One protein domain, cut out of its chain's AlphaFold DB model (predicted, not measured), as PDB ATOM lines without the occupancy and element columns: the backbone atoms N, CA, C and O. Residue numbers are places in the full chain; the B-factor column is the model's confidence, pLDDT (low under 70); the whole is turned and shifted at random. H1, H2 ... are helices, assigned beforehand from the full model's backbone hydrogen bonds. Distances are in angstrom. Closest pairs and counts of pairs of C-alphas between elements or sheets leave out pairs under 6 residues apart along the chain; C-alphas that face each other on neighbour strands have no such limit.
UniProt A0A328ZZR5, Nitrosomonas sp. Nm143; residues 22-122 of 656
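This is residues 22 to 122 of the 656 residues of a protein of Nitrosomonas sp. Nm143 (UniProt A0A328ZZR5). Two long helices, H1 and H5, lie side by side, running opposite ways; a helical hairpin, H2 and H3, packs crosswise on them, and little H4 sits by the start of H5. The 101 printed residues hold five named helices, H1 to H5 in order, and no named strand: all helix. The whole is compact, radius of gyration of the C-alphas 12.8 A, spanning 33 by 32 by 24 A.

Start at H1, residues 26 to 43: it touches H5, residues 106 to 121, at a shallow tilt of 32 degrees, closest C-alphas Leu 29 and Ala 113, 6.9 A. Residues 37 to 41 alone touch H2, residues 52 to 61, about perpendicular at 84 degrees, closest C-alphas Gln 41 and Phe 57, 6.5 A. H2 makes a hairpin with H3, residues 73 to 81, closest C-alphas Ala 52 and Val 79, 4.9 A. H3 touches H5 at residues 110 to 114 alone, closest C-alphas Val 80 and Met 110, 5.4 A. H4, residues 88 to 92, touches H5 at residues 106 to 107 alone, closest C-alphas Phe 90 and Phe 106, 6.7 A. Every O i to N i+4 pair is within hydrogen-bond range in H1, H2, H4 and H5; H3 has 2 of 5, and 5 of 6 O i to N i+3.

Find C-alpha 26 at (361.312, 187.634, 235.319); H1 runs 25.7 A from there. H5 runs 22.3 A to C-alpha 121 at (360.259, 174.582, 233.325).

The printed part has no cut. The links H2 to H3 and H4 to H5 are long. No printed residue is under 70 in pLDDT.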
ATOM      1  N   GLU A  22     352.696 190.836 232.773       96.38
ATOM      2  CA  GLU A  22     353.666 191.442 233.691       96.38
ATOM      3  C   GLU A  22     353.843 190.625 234.982       96.38
ATOM      4  O   GLU A  22     354.929 190.584 235.569       96.38
ATOM      5  N   PHE A  23     352.828 189.853 235.386       97.25
ATOM      6  CA  PHE A  23     352.963 188.905 236.494       97.25
ATOM      7  C   PHE A  23     354.089 187.891 236.250       97.25
ATOM      8  O   PHE A  23     354.761 187.489 237.200       97.25
ATOM      9  N   TYR A  24     354.353 187.534 234.989       97.75
ATOM     10  CA  TYR A  24     355.391 186.572 234.614       97.75
ATOM     11  C   TYR A  24     356.714 187.202 234.167       97.75
ATOM     12  O   TYR A  24     357.610 186.487 233.724       97.75
ATOM     13  N   ASN A  25     356.850 188.524 234.265       97.81
ATOM     14  CA  ASN A  25     358.080 189.218 233.918       97.81
ATOM     15  C   ASN A  25     359.196 188.864 234.921       97.81
ATOM     16  O   ASN A  25     359.136 189.253 236.089       97.81
ATOM     17  N   GLU A  26     360.210 188.116 234.469       96.44
ATOM     18  CA  GLU A  26     361.312 187.634 235.319       96.44
ATOM     19  C   GLU A  26     362.129 188.785 235.923       96.44
ATOM     20  O   GLU A  26     362.481 188.726 237.097       96.44
ATOM     21  N   THR A  27     362.390 189.855 235.167       96.88
ATOM     22  CA  THR A  27     363.159 191.012 235.658       96.88
ATOM     23  C   THR A  27     362.416 191.725 236.786       96.88
ATOM     24  O   THR A  27     362.979 191.983 237.847       96.88
ATOM     25  N   SER A  28     361.127 191.992 236.577       97.69
ATOM     26  CA  SER A  28     360.222 192.588 237.565       97.69
ATOM     27  C   SER A  28     360.099 191.723 238.822       97.69
ATOM     28  O   SER A  28     360.179 192.228 239.940       97.69
ATOM     29  N   LEU A  29     359.974 190.402 238.653       98.06
ATOM     30  CA  LEU A  29     359.967 189.447 239.758       98.06
ATOM     31  C   LEU A  29     361.282 189.476 240.550       98.06
ATOM     32  O   LEU A  29     361.244 189.527 241.775       98.06
ATOM     33  N   MET A  30     362.430 189.433 239.872       97.62
ATOM     34  CA  MET A  30     363.741 189.427 240.525       97.62
ATOM     35  C   MET A  30     363.977 190.701 241.333       97.62
ATOM     36  O   MET A  30     364.428 190.613 242.470       97.62
ATOM     37  N   ASN A  31     363.619 191.862 240.781       97.50
ATOM     38  CA  ASN A  31     363.725 193.138 241.486       97.50
ATOM     39  C   ASN A  31     362.816 193.181 242.725       97.50
ATOM     40  O   ASN A  31     363.207 193.701 243.766       97.50
ATOM     41  N   GLU A  32     361.614 192.612 242.634       97.94
ATOM     42  CA  GLU A  32     360.697 192.548 243.773       97.94
ATOM     43  C   GLU A  32     361.163 191.552 244.848       97.94
ATOM     44  O   GLU A  32     361.035 191.838 246.038       97.94
ATOM     45  N   MET A  33     361.742 190.410 244.458       98.31
ATOM     46  CA  MET A  33     362.384 189.483 245.401       98.31
ATOM     47  C   MET A  33     363.550 190.146 246.119       98.31
ATOM     48  O   MET A  33     363.595 190.082 247.340       98.31
ATOM     49  N   GLU A  34     364.422 190.843 245.393       97.56
ATOM     50  CA  GLU A  34     365.541 191.597 245.966       97.56
ATOM     51  C   GLU A  34     365.048 192.627 246.994       97.56
ATOM     52  O   GLU A  34     365.471 192.594 248.146       97.56
ATOM     53  N   ARG A  35     364.051 193.448 246.633       97.69
ATOM     54  CA  ARG A  35     363.440 194.439 247.535       97.69
ATOM     55  C   ARG A  35     362.842 193.808 248.797       97.69
ATOM     56  O   ARG A  35     363.013 194.323 249.898       97.69
ATOM     57  N   VAL A  36     362.080 192.724 248.657       98.06
ATOM     58  CA  VAL A  36     361.434 192.076 249.809       98.06
ATOM     59  C   VAL A  36     362.452 191.342 250.676       98.06
ATOM     60  O   VAL A  36     362.312 191.339 251.899       98.06
ATOM     61  N   PHE A  37     363.467 190.731 250.074       97.75
ATOM     62  CA  PHE A  37     364.539 190.055 250.793       97.75
ATOM     63  C   PHE A  37     365.390 191.050 251.579       97.75
ATOM     64  O   PHE A  37     365.649 190.779 252.752       97.75
ATOM     65  N   ASP A  38     365.674 192.222 251.004       95.44
ATOM     66  CA  ASP A  38     366.301 193.362 251.683       95.44
ATOM     67  C   ASP A  38     365.527 193.783 252.952       95.44
ATOM     68  O   ASP A  38     366.044 193.858 254.067       95.44
ATOM     69  N   ILE A  39     364.210 193.944 252.829       95.31
ATOM     70  CA  ILE A  39     363.365 194.288 253.982       95.31
ATOM     71  C   ILE A  39     363.363 193.157 255.026       95.31
ATOM     72  O   ILE A  39     363.376 193.397 256.239       95.31
ATOM     73  N   CYS A  40     363.330 191.900 254.575       94.31
ATOM     74  CA  CYS A  40     363.334 190.745 255.468       94.31
ATOM     75  C   CYS A  40     364.652 190.620 256.242       94.31
ATOM     76  O   CYS A  40     364.599 190.271 257.426       94.31
ATOM     77  N   GLN A  41     365.798 190.907 255.616       88.69
ATOM     78  CA  GLN A  41     367.112 190.828 256.259       88.69
ATOM     79  C   GLN A  41     367.315 191.889 257.334       88.69
ATOM     80  O   GLN A  41     367.882 191.570 258.376       88.69
ATOM     81  N   GLY A  42     366.772 193.096 257.150       86.19
ATOM     82  CA  GLY A  42     366.820 194.133 258.182       86.19
ATOM     83  C   GLY A  42     365.999 193.765 259.424       86.19
ATOM     84  O   GLY A  42     366.343 194.138 260.541       86.19
ATOM     85  N   CYS A  43     364.916 192.997 259.251       88.19
ATOM     86  CA  CYS A  43     363.981 192.673 260.332       88.19
ATOM     87  C   CYS A  43     364.268 191.336 261.036       88.19
ATOM     88  O   CYS A  43     364.059 191.215 262.242       88.19
ATOM     89  N   ARG A  44     364.629 190.291 260.275       90.69
ATOM     90  CA  ARG A  44     364.845 188.878 260.679       90.69
ATOM     91  C   ARG A  44     363.777 188.213 261.572       90.69
ATOM     92  O   ARG A  44     363.909 187.049 261.946       90.69
ATOM     93  N   ARG A  45     362.649 188.873 261.853       88.38
ATOM     94  CA  ARG A  45     361.593 188.418 262.786       88.38
ATOM     95  C   ARG A  45     360.965 187.068 262.423       88.38
ATOM     96  O   ARG A  45     360.458 186.361 263.295       88.38
ATOM     97  N   CYS A  46     360.978 186.707 261.144       90.81
ATOM     98  CA  CYS A  46     360.375 185.478 260.632       90.81
ATOM     99  C   CYS A  46     361.306 184.249 260.672       90.81
ATOM    100  O   CYS A  46     360.860 183.166 260.293       90.81
ATOM    101  N   VAL A  47     362.552 184.383 261.158       88.12
ATOM    102  CA  VAL A  47     363.584 183.319 261.143       88.12
ATOM    103  C   VAL A  47     363.097 181.976 261.704       88.12
ATOM    104  O   VAL A  47     363.413 180.920 261.173       88.12
ATOM    105  N   ASN A  48     362.248 182.001 262.732       85.75
ATOM    106  CA  ASN A  48     361.807 180.800 263.448       85.75
ATOM    107  C   ASN A  48     360.491 180.184 262.931       85.75
ATOM    108  O   ASN A  48     359.946 179.287 263.587       85.75
ATOM    109  N   LEU A  49     359.944 180.675 261.809       86.81
ATOM    110  CA  LEU A  49     358.638 180.242 261.284       86.81
ATOM    111  C   LEU A  49     358.714 179.029 260.357       86.81
ATOM    112  O   LEU A  49     357.885 178.128 260.468       86.81
ATOM    113  N   CYS A  50     359.662 179.035 259.423       91.06
ATOM    114  CA  CYS A  50     359.878 177.985 258.429       91.06
ATOM    115  C   CYS A  50     361.308 178.077 257.887       91.06
ATOM    116  O   CYS A  50     362.048 178.991 258.238       91.06
ATOM    117  N   THR A  51     361.691 177.166 256.996       92.31
ATOM    118  CA  THR A  51     363.065 177.089 256.473       92.31
ATOM    119  C   THR A  51     363.415 178.131 255.412       92.31
ATOM    120  O   THR A  51     364.583 178.242 255.057       92.31
ATOM    121  N   ALA A  52     362.444 178.892 254.893       95.44
ATOM    122  CA  ALA A  52     362.713 179.914 253.878       95.44
ATOM    123  C   ALA A  52     363.560 181.072 254.429       95.44
ATOM    124  O   ALA A  52     364.516 181.488 253.786       95.44
ATOM    125  N   PHE A  53     363.236 181.565 255.628       95.69
ATOM    126  CA  PHE A  53     363.914 182.723 256.218       95.69
ATOM    127  C   PHE A  53     365.334 182.417 256.710       95.69
ATOM    128  O   PHE A  53     366.215 183.196 256.372       95.69
ATOM    129  N   PRO A  54     365.606 181.302 257.425       93.81
ATOM    130  CA  PRO A  54     366.977 180.896 257.720       93.81
ATOM    131  C   PRO A  54     367.822 180.796 256.455       93.81
ATOM    132  O   PRO A  54     368.856 181.437 256.394       93.81
ATOM    133  N   ARG A  55     367.330 180.124 255.400       95.25
ATOM    134  CA  ARG A  55     368.106 180.021 254.157       95.25
ATOM    135  C   ARG A  55     368.356 181.380 253.504       95.25
ATOM    136  O   ARG A  55     369.436 181.590 252.970       95.25
ATOM    137  N   LEU A  56     367.378 182.287 253.535       96.25
ATOM    138  CA  LEU A  56     367.572 183.654 253.052       96.25
ATOM    139  C   LEU A  56     368.701 184.358 253.819       96.25
ATOM    140  O   LEU A  56     369.557 184.972 253.196       96.25
ATOM    141  N   PHE A  57     368.704 184.264 255.148       94.69
ATOM    142  CA  PHE A  57     369.716 184.924 255.972       94.69
ATOM    143  C   PHE A  57     371.088 184.264 255.841       94.69
ATOM    144  O   PHE A  57     372.063 184.990 255.721       94.69
ATOM    145  N   ASP A  58     371.154 182.934 255.740       94.50
ATOM    146  CA  ASP A  58     372.400 182.209 255.465       94.50
ATOM    147  C   ASP A  58     373.019 182.682 254.140       94.50
ATOM    148  O   ASP A  58     374.194 183.020 254.095       94.50
ATOM    149  N   LEU A  59     372.219 182.788 253.068       95.12
ATOM    150  CA  LEU A  59     372.692 183.264 251.761       95.12
ATOM    151  C   LEU A  59     373.284 184.678 251.809       95.12
ATOM    152  O   LEU A  59     374.235 184.960 251.088       95.12
ATOM    153  N   ILE A  60     372.698 185.555 252.622       91.38
ATOM    154  CA  ILE A  60     373.143 186.940 252.803       91.38
ATOM    155  C   ILE A  60     374.417 186.988 253.645       91.38
ATOM    156  O   ILE A  60     375.381 187.642 253.255       91.38
ATOM    157  N   ASP A  61     374.432 186.270 254.770       90.69
ATOM    158  CA  ASP A  61     375.557 186.236 255.708       90.69
ATOM    159  C   ASP A  61     376.802 185.576 255.071       90.69
ATOM    160  O   ASP A  61     377.930 185.952 255.379       90.69
ATOM    161  N   GLU A  62     376.601 184.621 254.153       91.81
ATOM    162  CA  GLU A  62     377.642 183.983 253.329       91.81
ATOM    163  C   GLU A  62     378.048 184.830 252.102       91.81
ATOM    164  O   GLU A  62     379.040 184.521 251.436       91.81
ATOM    165  N   GLY A  63     377.281 185.875 251.776       89.00
ATOM    166  CA  GLY A  63     377.494 186.740 250.620       89.00
ATOM    167  C   GLY A  63     378.696 187.675 250.779       89.00
ATOM    168  O   GLY A  63     379.084 188.062 251.878       89.00
ATOM    169  N   ASN A  64     379.277 188.108 249.657       85.88
ATOM    170  CA  ASN A  64     380.537 188.869 249.656       85.88
ATOM    171  C   ASN A  64     380.442 190.263 250.313       85.88
ATOM    172  O   ASN A  64     381.474 190.840 250.658       85.88
ATOM    173  N   THR A  65     379.235 190.822 250.444       88.44
ATOM    174  CA  THR A  65     378.978 192.136 251.062       88.44
ATOM    175  C   THR A  65     378.327 192.032 252.445       88.44
ATOM    176  O   THR A  65     378.309 193.027 253.165       88.44
ATOM    177  N   GLY A  66     377.811 190.856 252.826       86.38
ATOM    178  CA  GLY A  66     376.947 190.683 254.001       86.38
ATOM    179  C   GLY A  66     375.541 191.282 253.851       86.38
ATOM    180  O   GLY A  66     374.815 191.374 254.835       86.38
ATOM    181  N   GLU A  67     375.167 191.703 252.640       90.81
ATOM    182  CA  GLU A  67     373.892 192.336 252.295       90.81
ATOM    183  C   GLU A  67     373.279 191.645 251.061       90.81
ATOM    184  O   GLU A  67     373.935 190.850 250.378       90.81
ATOM    185  N   ILE A  68     372.012 191.940 250.742       91.31
ATOM    186  CA  ILE A  68     371.306 191.285 249.625       91.31
ATOM    187  C   ILE A  68     371.990 191.472 248.257       91.31
ATOM    188  O   ILE A  68     371.867 190.606 247.389       91.31
ATOM    189  N   ASP A  69     372.733 192.566 248.062       90.06
ATOM    190  CA  ASP A  69     373.466 192.871 246.826       90.06
ATOM    191  C   ASP A  69     374.672 191.942 246.594       90.06
ATOM    192  O   ASP A  69     375.131 191.779 245.461       90.06
ATOM    193  N   GLY A  70     375.153 191.285 247.654       89.56
ATOM    194  CA  GLY A  70     376.207 190.277 247.620       89.56
ATOM    195  C   GLY A  70     375.715 188.869 247.288       89.56
ATOM    196  O   GLY A  70     376.544 187.963 247.172       89.56
ATOM    197  N   VAL A  71     374.401 188.666 247.134       94.50
ATOM    198  CA  VAL A  71     373.788 187.361 246.854       94.50
ATOM    199  C   VAL A  71     373.491 187.214 245.364       94.50
ATOM    200  O   VAL A  71     372.770 188.007 244.759       94.50
ATOM    201  N   GLU A  72     373.980 186.137 244.751       94.75
ATOM    202  CA  GLU A  72     373.640 185.833 243.363       94.75
ATOM    203  C   GLU A  72     372.133 185.571 243.204       94.75
ATOM    204  O   GLU A  72     371.564 184.699 243.864       94.75
ATOM    205  N   LYS A  73     371.481 186.256 242.251       93.38
ATOM    206  CA  LYS A  73     370.024 186.146 242.009       93.38
ATOM    207  C   LYS A  73     369.540 184.715 241.745       93.38
ATOM    208  O   LYS A  73     368.373 184.408 241.978       93.38
ATOM    209  N   GLN A  74     370.411 183.820 241.273       94.19
ATOM    210  CA  GLN A  74     370.070 182.405 241.100       94.19
ATOM    211  C   GLN A  74     369.781 181.692 242.433       94.19
ATOM    212  O   GLN A  74     368.943 180.793 242.476       94.19
ATOM    213  N   ASN A  75     370.395 182.130 243.531       95.81
ATOM    214  CA  ASN A  75     370.215 181.517 244.846       95.81
ATOM    215  C   ASN A  75     368.878 181.911 245.491       95.81
ATOM    216  O   ASN A  75     368.392 181.219 246.384       95.81
ATOM    217  N   PHE A  76     368.197 182.952 244.989       97.19
ATOM    218  CA  PHE A  76     366.851 183.319 245.452       97.19
ATOM    219  C   PHE A  76     365.856 182.164 245.286       97.19
ATOM    220  O   PHE A  76     364.937 182.003 246.093       97.19
ATOM    221  N   TRP A  77     366.059 181.304 244.284       96.31
ATOM    222  CA  TRP A  77     365.215 180.135 244.053       96.31
ATOM    223  C   TRP A  77     365.263 179.113 245.195       96.31
ATOM    224  O   TRP A  77     364.284 178.394 245.393       96.31
ATOM    225  N   GLU A  78     366.340 179.076 245.980       95.38
ATOM    226  CA  GLU A  78     366.418 178.224 247.167       95.38
ATOM    227  C   GLU A  78     365.444 178.674 248.262       95.38
ATOM    228  O   GLU A  78     364.829 177.846 248.937       95.38
ATOM    229  N   VAL A  79     365.254 179.988 248.409       97.06
ATOM    230  CA  VAL A  79     364.264 180.574 249.325       97.06
ATOM    231  C   VAL A  79     362.851 180.279 248.820       97.06
ATOM    232  O   VAL A  79     361.992 179.842 249.591       97.06
ATOM    233  N   VAL A  80     362.623 180.431 247.509       96.81
ATOM    234  CA  VAL A  80     361.337 180.135 246.851       96.81
ATOM    235  C   VAL A  80     360.922 178.676 247.055       96.81
ATOM    236  O   VAL A  80     359.767 178.396 247.393       96.81
ATOM    237  N   ASP A  81     361.848 177.730 246.897       92.56
ATOM    238  CA  ASP A  81     361.579 176.294 247.047       92.56
ATOM    239  C   ASP A  81     361.308 175.886 248.506       92.56
ATOM    240  O   ASP A  81     360.670 174.863 248.752       92.56
ATOM    241  N   ARG A  82     361.726 176.708 249.476       94.12
ATOM    242  CA  ARG A  82     361.518 176.503 250.918       94.12
ATOM    243  C   ARG A  82     360.295 177.226 251.478       94.12
ATOM    244  O   ARG A  82     360.002 177.086 252.667       94.12
ATOM    245  N   CYS A  83     359.587 178.008 250.661       94.69
ATOM    246  CA  CYS A  83     358.331 178.627 251.059       94.69
ATOM    247  C   CYS A  83     357.149 177.666 250.863       94.69
ATOM    248  O   CYS A  83     356.880 177.222 249.744       94.69
ATOM    249  N   TYR A  84     356.429 177.433 251.961       91.12
ATOM    250  CA  TYR A  84     355.264 176.547 252.085       91.12
ATOM    251  C   TYR A  84     353.938 177.189 251.646       91.12
ATOM    252  O   TYR A  84     352.898 176.555 251.700       91.12
ATOM    253  N   LEU A  85     353.936 178.489 251.319       94.75
ATOM    254  CA  LEU A  85     352.711 179.269 251.062       94.75
ATOM    255  C   LEU A  85     351.662 179.196 252.194       94.75
ATOM    256  O   LEU A  85     350.471 179.340 251.975       94.75
ATOM    257  N   CYS A  86     352.109 178.994 253.438       92.62
ATOM    258  CA  CYS A  86     351.212 178.814 254.584       92.62
ATOM    259  C   CYS A  86     350.637 180.118 255.169       92.62
ATOM    260  O   CYS A  86     349.902 180.067 256.153       92.62
ATOM    261  N   ASP A  87     351.066 181.273 254.653       93.81
ATOM    262  CA  ASP A  87     350.646 182.636 255.016       93.81
ATOM    263  C   ASP A  87     350.850 183.113 256.458       93.81
ATOM    264  O   ASP A  87     350.551 184.261 256.789       93.81
ATOM    265  N   ILE A  88     351.450 182.299 257.326       92.75
ATOM    266  CA  ILE A  88     351.684 182.660 258.733       92.75
ATOM    267  C   ILE A  88     352.566 183.909 258.876       92.75
ATOM    268  O   ILE A  88     352.307 184.736 259.757       92.75
ATOM    269  N   CYS A  89     353.595 184.064 258.031       93.44
ATOM    270  CA  CYS A  89     354.482 185.228 258.087       93.44
ATOM    271  C   CYS A  89     353.745 186.528 257.739       93.44
ATOM    272  O   CYS A  89     353.939 187.522 258.434       93.44
ATOM    273  N   PHE A  90     352.859 186.494 256.741       93.88
ATOM    274  CA  PHE A  90     352.013 187.621 256.357       93.88
ATOM    275  C   PHE A  90     350.973 187.919 257.443       93.88
ATOM    276  O   PHE A  90     350.903 189.031 257.954       93.88
ATOM    277  N   MET A  91     350.219 186.908 257.875       88.75
ATOM    278  CA  MET A  91     349.061 187.123 258.746       88.75
ATOM    279  C   MET A  91     349.409 187.468 260.195       88.75
ATOM    280  O   MET A  91     348.622 188.133 260.859       88.75
ATOM    281  N   THR A  92     350.535 186.975 260.727       83.44
ATOM    282  CA  THR A  92     350.758 186.992 262.189       83.44
ATOM    283  C   THR A  92     352.103 187.549 262.644       83.44
ATOM    284  O   THR A  92     352.336 187.641 263.852       83.44
ATOM    285  N   LYS A  93     353.028 187.867 261.726       87.25
ATOM    286  CA  LYS A  93     354.422 188.179 262.099       87.25
ATOM    287  C   LYS A  93     354.998 189.417 261.436       87.25
ATOM    288  O   LYS A  93     355.696 190.166 262.117       87.25
ATOM    289  N   CYS A  94     354.752 189.620 260.147       91.31
ATOM    290  CA  CYS A  94     355.339 190.719 259.397       91.31
ATOM    291  C   CYS A  94     354.660 192.051 259.775       91.31
ATOM    292  O   CYS A  94     353.456 192.192 259.576       91.31
ATOM    293  N   PRO A  95     355.404 193.046 260.298       89.88
ATOM    294  CA  PRO A  95     354.847 194.368 260.605       89.88
ATOM    295  C   PRO A  95     354.708 195.264 259.360       89.88
ATOM    296  O   PRO A  95     354.188 196.373 259.458       89.88
ATOM    297  N   TYR A  96     355.186 194.792 258.205       92.50
ATOM    298  CA  TYR A  96     355.344 195.564 256.968       92.50
ATOM    299  C   TYR A  96     354.364 195.160 255.862       92.50
ATOM    300  O   TYR A  96     354.547 195.526 254.700       92.50
ATOM    301  N   VAL A  97     353.324 194.413 256.229       93.06
ATOM    302  CA  VAL A  97     352.208 194.054 255.349       93.06
ATOM    303  C   VAL A  97     351.348 195.278 255.011       93.06
ATOM    304  O   VAL A  97     351.353 196.259 255.762       93.06
ATOM    305  N   PRO A  98     350.585 195.257 253.906       89.88
ATOM    306  CA  PRO A  98     349.717 196.372 253.549       89.88
ATOM    307  C   PRO A  98     348.690 196.636 254.671       89.88
ATOM    308  O   PRO A  98     348.151 195.680 255.242       89.88
ATOM    309  N   PRO A  99     348.395 197.908 255.003       87.44
ATOM    310  CA  PRO A  99     348.679 199.119 254.224       87.44
ATOM    311  C   PRO A  99     350.041 199.782 254.513       87.44
ATOM    312  O   PRO A  99     350.243 200.935 254.134       87.44
ATOM    313  N   HIS A 100     350.979 199.107 255.188       90.19
ATOM    314  CA  HIS A 100     352.323 199.650 255.377       90.19
ATOM    315  C   HIS A 100     352.976 199.974 254.024       90.19
ATOM    316  O   HIS A 100     352.857 199.206 253.071       90.19
ATOM    317  N   HIS A 101     353.707 201.088 253.944       88.94
ATOM    318  CA  HIS A 101     354.284 201.586 252.688       88.94
ATOM    319  C   HIS A 101     355.284 200.620 252.022       88.94
ATOM    320  O   HIS A 101     355.456 200.664 250.809       88.94
ATOM    321  N   TRP A 102     355.910 199.717 252.789       92.25
ATOM    322  CA  TRP A 102     356.762 198.645 252.248       92.25
ATOM    323  C   TRP A 102     355.994 197.489 251.598       92.25
ATOM    324  O   TRP A 102     356.598 196.730 250.841       92.25
ATOM    325  N   ASN A 103     354.688 197.368 251.854       93.25
ATOM    326  CA  ASN A 103     353.771 196.508 251.107       93.25
ATOM    327  C   ASN A 103     354.275 195.058 250.933       93.25
ATOM    328  O   ASN A 103     354.315 194.532 249.822       93.25
ATOM    329  N   VAL A 104     354.735 194.426 252.017       95.56
ATOM    330  CA  VAL A 104     355.355 193.093 251.966       95.56
ATOM    331  C   VAL A 104     354.286 191.996 251.989       95.56
ATOM    332  O   VAL A 104     353.634 191.784 253.008       95.56
ATOM    333  N   ASP A 105     354.155 191.241 250.895       96.19
ATOM    334  CA  ASP A 105     353.398 189.979 250.829       96.19
ATOM    335  C   ASP A 105     354.328 188.845 250.386       96.19
ATOM    336  O   ASP A 105     354.353 188.419 249.229       96.19
ATOM    337  N   PHE A 106     355.161 188.393 251.330       97.56
ATOM    338  CA  PHE A 106     356.175 187.371 251.072       97.56
ATOM    339  C   PHE A 106     355.580 186.089 250.458       97.56
ATOM    340  O   PHE A 106     356.097 185.651 249.432       97.56
ATOM    341  N   PRO A 107     354.501 185.479 250.993       96.94
ATOM    342  CA  PRO A 107     353.960 184.254 250.407       96.94
ATOM    343  C   PRO A 107     353.449 184.434 248.972       96.94
ATOM    344  O   PRO A 107     353.751 183.599 248.125       96.94
ATOM    345  N   HIS A 108     352.741 185.524 248.655       97.06
ATOM    346  CA  HIS A 108     352.277 185.760 247.284       97.06
ATOM    347  C   HIS A 108     353.420 186.060 246.313       97.06
ATOM    348  O   HIS A 108     353.359 185.650 245.153       97.06
ATOM    349  N   LEU A 109     354.489 186.711 246.776       98.00
ATOM    350  CA  LEU A 109     355.705 186.858 245.984       98.00
ATOM    351  C   LEU A 109     356.350 185.496 245.691       98.00
ATOM    352  O   LEU A 109     356.747 185.233 244.556       98.00
ATOM    353  N   MET A 110     356.391 184.595 246.678       98.31
ATOM    354  CA  MET A 110     356.874 183.226 246.473       98.31
ATOM    355  C   MET A 110     355.955 182.430 245.538       98.31
ATOM    356  O   MET A 110     356.453 181.672 244.709       98.31
ATOM    357  N   LEU A 111     354.633 182.623 245.600       98.25
ATOM    358  CA  LEU A 111     353.689 182.035 244.646       98.25
ATOM    359  C   LEU A 111     353.927 182.560 243.222       98.25
ATOM    360  O   LEU A 111     353.992 181.757 242.291       98.25
ATOM    361  N   ARG A 112     354.133 183.875 243.040       98.25
ATOM    362  CA  ARG A 112     354.521 184.471 241.745       98.25
ATOM    363  C   ARG A 112     355.809 183.841 241.222       98.25
ATOM    364  O   ARG A 112     355.859 183.430 240.064       98.25
ATOM    365  N   ALA A 113     356.822 183.695 242.076       98.38
ATOM    366  CA  ALA A 113     358.084 183.061 241.714       98.38
ATOM    367  C   ALA A 113     357.896 181.597 241.282       98.38
ATOM    368  O   ALA A 113     358.371 181.197 240.217       98.38
ATOM    369  N   LYS A 114     357.143 180.805 242.056       97.88
ATOM    370  CA  LYS A 114     356.802 179.416 241.709       97.88
ATOM    371  C   LYS A 114     356.038 179.339 240.385       97.88
ATOM    372  O   LYS A 114     356.365 178.492 239.562       97.88
ATOM    373  N   ALA A 115     355.092 180.244 240.133       98.31
ATOM    374  CA  ALA A 115     354.328 180.288 238.886       98.31
ATOM    375  C   ALA A 115     355.199 180.625 237.664       98.31
ATOM    376  O   ALA A 115     355.083 179.977 236.623       98.31
ATOM    377  N   VAL A 116     356.127 181.579 237.793       97.94
ATOM    378  CA  VAL A 116     357.131 181.879 236.756       97.94
ATOM    379  C   VAL A 116     358.015 180.664 236.479       97.94
ATOM    380  O   VAL A 116     358.164 180.255 235.325       97.94
ATOM    381  N   LYS A 117     358.540 180.029 237.533       96.69
ATOM    382  CA  LYS A 117     359.358 178.813 237.428       96.69
ATOM    383  C   LYS A 117     358.589 177.671 236.759       96.69
ATOM    384  O   LYS A 117     359.147 176.993 235.896       96.69
ATOM    385  N   TYR A 118     357.316 177.490 237.106       96.62
ATOM    386  CA  TYR A 118     356.448 176.470 236.521       96.62
ATOM    387  C   TYR A 118     356.176 176.733 235.038       96.62
ATOM    388  O   TYR A 118     356.286 175.822 234.226       96.62
ATOM    389  N   LYS A 119     355.888 177.979 234.646       95.75
ATOM    390  CA  LYS A 119     355.630 178.331 233.240       95.75
ATOM    391  C   LYS A 119     356.848 178.099 232.341       95.75
ATOM    392  O   LYS A 119     356.689 177.732 231.182       95.75
ATOM    393  N   LYS A 120     358.052 178.295 232.883       94.44
ATOM    394  CA  LYS A 120     359.321 178.103 232.169       94.44
ATOM    395  C   LYS A 120     359.736 176.635 232.073       94.44
ATOM    396  O   LYS A 120     360.155 176.188 231.011       94.44
ATOM    397  N   ASN A 121     359.626 175.897 233.178       93.56
ATOM    398  CA  ASN A 121     360.259 174.582 233.325       93.56
ATOM    399  C   ASN A 121     359.262 173.419 233.467       93.56
ATOM    400  O   ASN A 121     359.659 172.256 233.393       93.56
ATOM    401  N   GLY A 122     357.987 173.710 233.720       92.88
ATOM    402  CA  GLY A 122     357.008 172.738 234.202       92.88
ATOM    403  C   GLY A 122     357.357 172.179 235.588       92.88
ATOM    404  O   GLY A 122     358.261 172.652 236.281       92.88
TER     405      GLY A 122